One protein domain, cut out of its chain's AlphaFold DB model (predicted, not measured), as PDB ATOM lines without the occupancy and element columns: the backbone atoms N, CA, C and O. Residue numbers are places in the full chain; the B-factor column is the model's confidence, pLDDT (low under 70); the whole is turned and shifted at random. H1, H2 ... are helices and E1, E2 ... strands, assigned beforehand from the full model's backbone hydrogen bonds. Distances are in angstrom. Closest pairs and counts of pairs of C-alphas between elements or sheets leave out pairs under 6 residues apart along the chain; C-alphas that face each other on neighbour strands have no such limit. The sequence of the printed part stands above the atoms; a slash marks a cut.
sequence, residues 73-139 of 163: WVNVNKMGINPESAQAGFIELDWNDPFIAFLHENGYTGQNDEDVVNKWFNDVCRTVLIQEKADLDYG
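What this domain is: This is residues 73 to 139 of the 163 residues of an uncharacterized protein of marine metagenome (UniProt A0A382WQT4). A long two-stranded hairpin, E1 and E2, and a long helix, H2, spread apart as the two arms of a loose V, with the short helix H1 at its closed end. Residues 122 to 139 of H2 stick out free. The printed part has 67 residues, with two named strands and then two named helices in the order E1, E2, H1, H2; the sheet E1 - E2 is antiparallel and the class is mixed, helices and strands. The whole is loose, with a radius of gyration of the C-alphas of 14.5 A and spans of 39 by 34 by 20 A.

How they stand to each other: E1, residues 74 to 82, bends by 51 degrees at residue 77. E1 and E2, residues 85 to 95, form a hairpin of antiparallel strands, their directions at 161 degrees. N 75 and O 94 are within hydrogen-bond range at 2.8 A, as are N 90 and O 80 at 2.9 A. A tight link of 1 residue joins E2 to H1, residues 97 to 105. The closest C-alphas of E1 and H1, those of Val 74 and Phe 99, are 7.0 A apart. H2, residues 113 to 139, touches H1 with residues 113 to 120 alone; the closest C-alphas, those of Ile 100 and Asp 113, are 6.6 A apart. H1 and H2 run the same way at a steep tilt of 67 degrees. E2 and H2 are near each other, with 9 pairs of C-alphas within 10 A and no pair within 8 A. E1 and H2 are apart. In H1 and H2 every O i to N i+4 pair is within hydrogen-bond range.

Where its parts are: E1 begins at C-alpha 74, (-49.631, -27.279, -5.357), and measures 23.1 A. E2 measures 27.7 A and ends at C-alpha 95, (-45.819, -25.891, -6.846). H1 measures 12.5 A. H2 measures 38.9 A and ends at C-alpha 139, (-66.989, -47.535, 12.711).

The domain as a whole: The two C-alphas farthest apart, those of Gln 111 and Gly 139, are 41.6 A apart. The printed part has no cut and no long link; H1 to H2 is a short link of 7 residues. The mean pLDDT of the printed part is 86.0, and residue 87 and residues 131 to 139 are under 70.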
ATOM      1  N   TRP A  73     -50.334 -22.403  -4.942       96.00
ATOM      2  CA  TRP A  73     -50.855 -23.669  -5.454       96.00
ATOM      3  C   TRP A  73     -49.838 -24.806  -5.356       96.00
ATOM      4  O   TRP A  73     -48.623 -24.615  -5.380       96.00
ATOM      5  N   VAL A  74     -50.374 -26.022  -5.267       95.81
ATOM      6  CA  VAL A  74     -49.631 -27.279  -5.357       95.81
ATOM      7  C   VAL A  74     -50.468 -28.269  -6.156       95.81
ATOM      8  O   VAL A  74     -51.686 -28.342  -5.985       95.81
ATOM      9  N   ASN A  75     -49.836 -29.020  -7.050       93.12
ATOM     10  CA  ASN A  75     -50.502 -29.994  -7.898       93.12
ATOM     11  C   ASN A  75     -49.739 -31.321  -7.927       93.12
ATOM     12  O   ASN A  75     -48.521 -31.364  -7.781       93.12
ATOM     13  N   VAL A  76     -50.467 -32.414  -8.149       91.88
ATOM     14  CA  VAL A  76     -49.877 -33.735  -8.367       91.88
ATOM     15  C   VAL A  76     -49.649 -33.917  -9.863       91.88
ATOM     16  O   VAL A  76     -50.596 -34.125 -10.620       91.88
ATOM     17  N   ASN A  77     -48.390 -33.866 -10.295       88.38
ATOM     18  CA  ASN A  77     -48.028 -34.075 -11.697       88.38
ATOM     19  C   ASN A  77     -48.139 -35.546 -12.090       88.38
ATOM     20  O   ASN A  77     -48.638 -35.879 -13.168       88.38
ATOM     21  N   LYS A  78     -47.662 -36.442 -11.223       87.25
ATOM     22  CA  LYS A  78     -47.628 -37.869 -11.522       87.25
ATOM     23  C   LYS A  78     -47.704 -38.696 -10.258       87.25
ATOM     24  O   LYS A  78     -47.026 -38.417  -9.279       87.25
ATOM     25  N   MET A  79     -48.473 -39.772 -10.325       88.56
ATOM     26  CA  MET A  79     -48.433 -40.841  -9.340       88.56
ATOM     27  C   MET A  79     -48.027 -42.128 -10.044       88.56
ATOM     28  O   MET A  79     -48.561 -42.470 -11.100       88.56
ATOM     29  N   GLY A  80     -47.055 -42.828  -9.476       82.75
ATOM     30  CA  GLY A  80     -46.564 -44.093  -9.994       82.75
ATOM     31  C   GLY A  80     -46.452 -45.138  -8.898       82.75
ATOM     32  O   GLY A  80     -46.281 -44.823  -7.723       82.75
ATOM     33  N   ILE A  81     -46.538 -46.398  -9.306       82.31
ATOM     34  CA  ILE A  81     -46.270 -47.553  -8.453       82.31
ATOM     35  C   ILE A  81     -44.903 -48.088  -8.864       82.31
ATOM     36  O   ILE A  81     -44.596 -48.151 -10.055       82.31
ATOM     37  N   ASN A  82     -44.077 -48.466  -7.897       76.69
ATOM     38  CA  ASN A  82     -42.838 -49.165  -8.173       76.69
ATOM     39  C   ASN A  82     -43.173 -50.571  -8.721       76.69
ATOM     40  O   ASN A  82     -43.798 -51.361  -8.010       76.69
ATOM     41  N   PRO A  83     -42.757 -50.922  -9.954       78.50
ATOM     42  CA  PRO A  83     -43.042 -52.234 -10.539       78.50
ATOM     43  C   PRO A  83     -42.479 -53.405  -9.724       78.50
ATOM     44  O   PRO A  83     -43.010 -54.510  -9.786       78.50
ATOM     45  N   GLU A  84     -41.410 -53.169  -8.961       81.06
ATOM     46  CA  GLU A  84     -40.752 -54.179  -8.130       81.06
ATOM     47  C   GLU A  84     -41.413 -54.328  -6.751       81.06
ATOM     48  O   GLU A  84     -41.236 -55.345  -6.081       81.06
ATOM     49  N   SER A  85     -42.194 -53.334  -6.319       75.19
ATOM     50  CA  SER A  85     -42.918 -53.364  -5.049       75.19
ATOM     51  C   SER A  85     -44.194 -52.537  -5.140       75.19
ATOM     52  O   SER A  85     -44.164 -51.314  -5.040       75.19
ATOM     53  N   ALA A  86     -45.339 -53.213  -5.237       71.06
ATOM     54  CA  ALA A  86     -46.651 -52.562  -5.275       71.06
ATOM     55  C   ALA A  86     -46.978 -51.742  -4.008       71.06
ATOM     56  O   ALA A  86     -47.911 -50.945  -4.015       71.06
ATOM     57  N   GLN A  87     -46.222 -51.942  -2.923       67.75
ATOM     58  CA  GLN A  87     -46.341 -51.180  -1.676       67.75
ATOM     59  C   GLN A  87     -45.560 -49.858  -1.708       67.75
ATOM     60  O   GLN A  87     -45.800 -48.991  -0.873       67.75
ATOM     61  N   ALA A  88     -44.624 -49.704  -2.645       71.50
ATOM     62  CA  ALA A  88     -43.854 -48.486  -2.826       71.50
ATOM     63  C   ALA A  88     -44.416 -47.722  -4.028       71.50
ATOM     64  O   ALA A  88     -44.354 -48.195  -5.157       71.50
ATOM     65  N   GLY A  89     -44.970 -46.540  -3.789       81.06
ATOM     66  CA  GLY A  89     -45.336 -45.591  -4.837       81.06
ATOM     67  C   GLY A  89     -44.438 -44.361  -4.803       81.06
ATOM     68  O   GLY A  89     -43.707 -44.145  -3.838       81.06
ATOM     69  N   PHE A  90     -44.514 -43.543  -5.847       84.50
ATOM     70  CA  PHE A  90     -43.973 -42.189  -5.845       84.50
ATOM     71  C   PHE A  90     -45.046 -41.211  -6.317       84.50
ATOM     72  O   PHE A  90     -45.893 -41.549  -7.149       84.50
ATOM     73  N   ILE A  91     -45.011 -40.009  -5.757       89.50
ATOM     74  CA  ILE A  91     -45.873 -38.896  -6.137       89.50
ATOM     75  C   ILE A  91     -44.938 -37.742  -6.482       89.50
ATOM     76  O   ILE A  91     -44.129 -37.331  -5.655       89.50
ATOM     77  N   GLU A  92     -45.022 -37.267  -7.717       90.56
ATOM     78  CA  GLU A  92     -44.344 -36.063  -8.184       90.56
ATOM     79  C   GLU A  92     -45.295 -34.886  -7.995       90.56
ATOM     80  O   GLU A  92     -46.419 -34.891  -8.515       90.56
ATOM     81  N   LEU A  93     -44.838 -33.896  -7.237       94.06
ATOM     82  CA  LEU A  93     -45.564 -32.666  -6.964       94.06
ATOM     83  C   LEU A  93     -44.948 -31.511  -7.747       94.06
ATOM     84  O   LEU A  93     -43.764 -31.526  -8.069       94.06
ATOM     85  N   ASP A  94     -45.783 -30.524  -8.019       94.19
ATOM     86  CA  ASP A  94     -45.436 -29.249  -8.631       94.19
ATOM     87  C   ASP A  94     -46.052 -28.141  -7.790       94.19
ATOM     88  O   ASP A  94     -47.119 -28.344  -7.202       94.19
ATOM     89  N   TRP A  95     -45.394 -26.997  -7.702       96.50
ATOM     90  CA  TRP A  95     -45.819 -25.891  -6.846       96.50
ATOM     91  C   TRP A  95     -45.230 -24.568  -7.330       96.50
ATOM     92  O   TRP A  95     -44.278 -24.556  -8.109       96.50
ATOM     93  N   ASN A  96     -45.764 -23.453  -6.828       96.50
ATOM     94  CA  ASN A  96     -45.219 -22.118  -7.075       96.50
ATOM     95  C   ASN A  96     -44.541 -21.492  -5.843       96.50
ATOM     96  O   ASN A  96     -44.671 -21.970  -4.715       96.50
ATOM     97  N   ASP A  97     -43.823 -20.388  -6.058       97.06
ATOM     98  CA  ASP A  97     -43.113 -19.665  -4.995       97.06
ATOM     99  C   ASP A  97     -44.050 -19.158  -3.874       97.06
ATOM    100  O   ASP A  97     -43.702 -19.319  -2.698       97.06
ATOM    101  N   PRO A  98     -45.255 -18.609  -4.164       97.38
ATOM    102  CA  PRO A  98     -46.235 -18.276  -3.128       97.38
ATOM    103  C   PRO A  98     -46.592 -19.448  -2.207       97.38
ATOM    104  O   PRO A  98     -46.774 -19.245  -1.004       97.38
ATOM    105  N   PHE A  99     -46.655 -20.680  -2.723       97.88
ATOM    106  CA  PHE A  99     -46.895 -21.863  -1.896       97.88
ATOM    107  C   PHE A  99     -45.745 -22.133  -0.920       97.88
ATOM    108  O   PHE A  99     -45.987 -22.405   0.256       97.88
ATOM    109  N   ILE A 100     -44.492 -21.982  -1.355       97.44
ATOM    110  CA  ILE A 100     -43.328 -22.109  -0.466       97.44
ATOM    111  C   ILE A 100     -43.324 -21.020   0.607       97.44
ATOM    112  O   ILE A 100     -43.112 -21.314   1.787       97.44
ATOM    113  N   ALA A 101     -43.616 -19.774   0.226       96.75
ATOM    114  CA  ALA A 101     -43.748 -18.672   1.173       96.75
ATOM    115  C   ALA A 101     -44.828 -18.969   2.226       96.75
ATOM    116  O   ALA A 101     -44.569 -18.854   3.426       96.75
ATOM    117  N   PHE A 102     -45.992 -19.461   1.792       97.06
ATOM    118  CA  PHE A 102     -47.062 -19.908   2.679       97.06
ATOM    119  C   PHE A 102     -46.593 -21.008   3.647       97.06
ATOM    120  O   PHE A 102     -46.876 -20.941   4.845       97.06
ATOM    121  N   LEU A 103     -45.839 -22.008   3.179       97.62
ATOM    122  CA  LEU A 103     -45.298 -23.054   4.054       97.62
ATOM    123  C   LEU A 103     -44.324 -22.487   5.098       97.62
ATOM    124  O   LEU A 103     -44.386 -22.868   6.270       97.62
ATOM    125  N   HIS A 104     -43.466 -21.545   4.711       96.75
ATOM    126  CA  HIS A 104     -42.559 -20.874   5.641       96.75
ATOM    127  C   HIS A 104     -43.291 -20.067   6.716       96.75
ATOM    128  O   HIS A 104     -42.941 -20.171   7.895       96.75
ATOM    129  N   GLU A 105     -44.329 -19.318   6.344       96.94
ATOM    130  CA  GLU A 105     -45.175 -18.576   7.288       96.94
ATOM    131  C   GLU A 105     -45.859 -19.496   8.310       96.94
ATOM    132  O   GLU A 105     -46.068 -19.110   9.461       96.94
ATOM    133  N   ASN A 106     -46.133 -20.742   7.917       96.06
ATOM    134  CA  ASN A 106     -46.716 -21.776   8.772       96.06
ATOM    135  C   ASN A 106     -45.670 -22.628   9.520       96.06
ATOM    136  O   ASN A 106     -46.014 -23.624  10.155       96.06
ATOM    137  N   GLY A 107     -44.394 -22.232   9.495       95.38
ATOM    138  CA  GLY A 107     -43.332 -22.832  10.305       95.38
ATOM    139  C   GLY A 107     -42.591 -24.004   9.655       95.38
ATOM    140  O   GLY A 107     -41.729 -24.608  10.304       95.38
ATOM    141  N   TYR A 108     -42.859 -24.317   8.386       96.38
ATOM    142  CA  TYR A 108     -42.056 -25.290   7.650       96.38
ATOM    143  C   TYR A 108     -40.713 -24.674   7.241       96.38
ATOM    144  O   TYR A 108     -40.626 -23.550   6.755       96.38
ATOM    145  N   THR A 109     -39.625 -25.413   7.453       94.19
ATOM    146  CA  THR A 109     -38.257 -24.976   7.129       94.19
ATOM    147  C   THR A 109     -37.464 -26.133   6.529       94.19
ATOM    148  O   THR A 109     -37.704 -27.293   6.871       94.19
ATOM    149  N   GLY A 110     -36.504 -25.852   5.652       93.19
ATOM    150  CA  GLY A 110     -35.725 -26.852   4.910       93.19
ATOM    151  C   GLY A 110     -34.418 -26.263   4.380       93.19
ATOM    152  O   GLY A 110     -34.176 -25.072   4.563       93.19
ATOM    153  N   GLN A 111     -33.553 -27.090   3.781       94.19
ATOM    154  CA  GLN A 111     -32.328 -26.585   3.139       94.19
ATOM    155  C   GLN A 111     -32.617 -26.002   1.749       94.19
ATOM    156  O   GLN A 111     -31.844 -25.187   1.253       94.19
ATOM    157  N   ASN A 112     -33.721 -26.430   1.142       96.19
ATOM    158  CA  ASN A 112     -34.252 -25.996  -0.144       96.19
ATOM    159  C   ASN A 112     -35.784 -26.192  -0.152       96.19
ATOM    160  O   ASN A 112     -36.346 -26.749   0.796       96.19
ATOM    161  N   ASP A 113     -36.444 -25.752  -1.220       96.31
ATOM    162  CA  ASP A 113     -37.905 -25.798  -1.348       96.31
ATOM    163  C   ASP A 113     -38.443 -27.234  -1.365       96.31
ATOM    164  O   ASP A 113     -39.451 -27.523  -0.721       96.31
ATOM    165  N   GLU A 114     -37.735 -28.168  -2.009       95.38
ATOM    166  CA  GLU A 114     -38.116 -29.586  -2.028       95.38
ATOM    167  C   GLU A 114     -38.155 -30.173  -0.612       95.38
ATOM    168  O   GLU A 114     -39.086 -30.896  -0.264       95.38
ATOM    169  N   ASP A 115     -37.185 -29.843   0.245       96.06
ATOM    170  CA  ASP A 115     -37.170 -30.272   1.646       96.06
ATOM    171  C   ASP A 115     -38.374 -29.722   2.422       96.06
ATOM    172  O   ASP A 115     -38.930 -30.414   3.280       96.06
ATOM    173  N   VAL A 116     -38.757 -28.469   2.157       96.94
ATOM    174  CA  VAL A 116     -39.906 -27.805   2.793       96.94
ATOM    175  C   VAL A 116     -41.199 -28.509   2.383       96.94
ATOM    176  O   VAL A 116     -41.965 -28.938   3.252       96.94
ATOM    177  N   VAL A 117     -41.402 -28.710   1.079       96.00
ATOM    178  CA  VAL A 117     -42.580 -29.394   0.528       96.00
ATOM    179  C   VAL A 117     -42.634 -30.844   0.985       96.00
ATOM    180  O   VAL A 117     -43.691 -31.304   1.407       96.00
ATOM    181  N   ASN A 118     -41.511 -31.561   1.001       93.88
ATOM    182  CA  ASN A 118     -41.464 -32.942   1.474       93.88
ATOM    183  C   ASN A 118     -41.868 -33.062   2.948       93.88
ATOM    184  O   ASN A 118     -42.572 -34.003   3.320       93.88
ATOM    185  N   LYS A 119     -41.446 -32.131   3.814       95.12
ATOM    186  CA  LYS A 119     -41.867 -32.128   5.226       95.12
ATOM    187  C   LYS A 119     -43.368 -31.900   5.355       95.12
ATOM    188  O   LYS A 119     -44.034 -32.688   6.024       95.12
ATOM    189  N   TRP A 120     -43.889 -30.883   4.671       96.06
ATOM    190  CA  TRP A 120     -45.323 -30.608   4.624       96.06
ATOM    191  C   TRP A 120     -46.119 -31.810   4.105       96.06
ATOM    192  O   TRP A 120     -47.052 -32.266   4.763       96.06
ATOM    193  N   PHE A 121     -45.710 -32.386   2.977       94.50
ATOM    194  CA  PHE A 121     -46.399 -33.504   2.343       94.50
ATOM    195  C   PHE A 121     -46.439 -34.738   3.251       94.50
ATOM    196  O   PHE A 121     -47.488 -35.358   3.416       94.50
ATOM    197  N   ASN A 122     -45.327 -35.059   3.921       91.31
ATOM    198  CA  ASN A 122     -45.286 -36.143   4.901       91.31
ATOM    199  C   ASN A 122     -46.260 -35.915   6.069       91.31
ATOM    200  O   ASN A 122     -46.887 -36.867   6.538       91.31
ATOM    201  N   ASP A 123     -46.403 -34.677   6.539       92.88
ATOM    202  CA  ASP A 123     -47.341 -34.341   7.613       92.88
ATOM    203  C   ASP A 123     -48.804 -34.410   7.147       92.88
ATOM    204  O   ASP A 123     -49.659 -34.915   7.884       92.88
ATOM    205  N   VAL A 124     -49.088 -34.018   5.901       90.44
ATOM    206  CA  VAL A 124     -50.398 -34.228   5.263       90.44
ATOM    207  C   VAL A 124     -50.723 -35.721   5.183       90.44
ATOM    208  O   VAL A 124     -51.770 -36.142   5.676       90.44
ATOM    209  N   CYS A 125     -49.813 -36.554   4.663       87.69
ATOM    210  CA  CYS A 125     -50.014 -38.005   4.591       87.69
ATOM    211  C   CYS A 125     -50.260 -38.631   5.973       87.69
ATOM    212  O   CYS A 125     -51.149 -39.468   6.125       87.69
ATOM    213  N   ARG A 126     -49.510 -38.216   7.004       86.38
ATOM    214  CA  ARG A 126     -49.722 -38.690   8.384       86.38
ATOM    215  C   ARG A 126     -51.094 -38.302   8.919       86.38
ATOM    216  O   ARG A 126     -51.734 -39.120   9.572       86.38
ATOM    217  N   THR A 127     -51.537 -37.078   8.646       86.75
ATOM    218  CA  THR A 127     -52.841 -36.577   9.099       86.75
ATOM    219  C   THR A 127     -53.982 -37.391   8.495       86.75
ATOM    220  O   THR A 127     -54.863 -37.824   9.236       86.75
ATOM    221  N   VAL A 128     -53.921 -37.687   7.191       81.50
ATOM    222  CA  VAL A 128     -54.910 -38.540   6.505       81.50
ATOM    223  C   VAL A 128     -54.962 -39.940   7.130       81.50
ATOM    224  O   VAL A 128     -56.034 -40.420   7.479       81.50
ATOM    225  N   LEU A 129     -53.806 -40.567   7.385       76.88
ATOM    226  CA  LEU A 129     -53.747 -41.898   8.010       76.88
ATOM    227  C   LEU A 129     -54.278 -41.924   9.454       76.88
ATOM    228  O   LEU A 129     -54.807 -42.938   9.912       76.88
ATOM    229  N   ILE A 130     -54.092 -40.840  10.214       75.62
ATOM    230  CA  ILE A 130     -54.637 -40.717  11.574       75.62
ATOM    231  C   ILE A 130     -56.159 -40.563  11.521       75.62
ATOM    232  O   ILE A 130     -56.848 -41.199  12.318       75.62
ATOM    233  N   GLN A 131     -56.677 -39.765  10.581       67.94
ATOM    234  CA  GLN A 131     -58.118 -39.611  10.362       67.94
ATOM    235  C   GLN A 131     -58.771 -40.947   9.991       67.94
ATOM    236  O   GLN A 131     -59.741 -41.329  10.635       67.94
ATOM    237  N   GLU A 132     -58.184 -41.724   9.076       68.06
ATOM    238  CA  GLU A 132     -58.699 -43.059   8.729       68.06
ATOM    239  C   GLU A 132     -58.775 -44.002   9.942       68.06
ATOM    240  O   GLU A 132     -59.742 -44.747  10.099       68.06
ATOM    241  N   LYS A 133     -57.779 -43.974  10.839       62.41
ATOM    242  CA  LYS A 133     -57.816 -44.776  12.074       62.41
ATOM    243  C   LYS A 133     -58.910 -44.322  13.032       62.41
ATOM    244  O   LYS A 133     -59.521 -45.174  13.670       62.41
ATOM    245  N   ALA A 134     -59.137 -43.015  13.147       60.88
ATOM    246  CA  ALA A 134     -60.221 -42.479  13.960       60.88
ATOM    247  C   ALA A 134     -61.589 -42.877  13.382       60.88
ATOM    248  O   ALA A 134     -62.447 -43.334  14.130       60.88
ATOM    249  N   ASP A 135     -61.765 -42.807  12.062       59.62
ATOM    250  CA  ASP A 135     -63.001 -43.223  11.391       59.62
ATOM    251  C   ASP A 135     -63.258 -44.733  11.536       59.62
ATOM    252  O   ASP A 135     -64.395 -45.148  11.765       59.62
ATOM    253  N   LEU A 136     -62.214 -45.568  11.485       58.59
ATOM    254  CA  LEU A 136     -62.321 -47.005  11.771       58.59
ATOM    255  C   LEU A 136     -62.686 -47.293  13.237       58.59
ATOM    256  O   LEU A 136     -63.448 -48.225  13.495       58.59
ATOM    257  N   ASP A 137     -62.174 -46.510  14.190       55.31
ATOM    258  CA  ASP A 137     -62.508 -46.637  15.616       55.31
ATOM    259  C   ASP A 137     -63.971 -46.231  15.884       55.31
ATOM    260  O   ASP A 137     -64.700 -46.929  16.592       55.31
ATOM    261  N   TYR A 138     -64.458 -45.180  15.214       54.31
ATOM    262  CA  TYR A 138     -65.877 -44.804  15.223       54.31
ATOM    263  C   TYR A 138     -66.772 -45.828  14.500       54.31
ATOM    264  O   TYR A 138     -67.899 -46.068  14.930       54.31
ATOM    265  N   GLY A 139     -66.274 -46.485  13.448       50.75
ATOM    266  CA  GLY A 139     -66.989 -47.535  12.711       50.75
ATOM    267  C   GLY A 139     -67.053 -48.895  13.421       50.75
ATOM    268  O   GLY A 139     -67.880 -49.735  13.067       50.75
TER     269      GLY A 139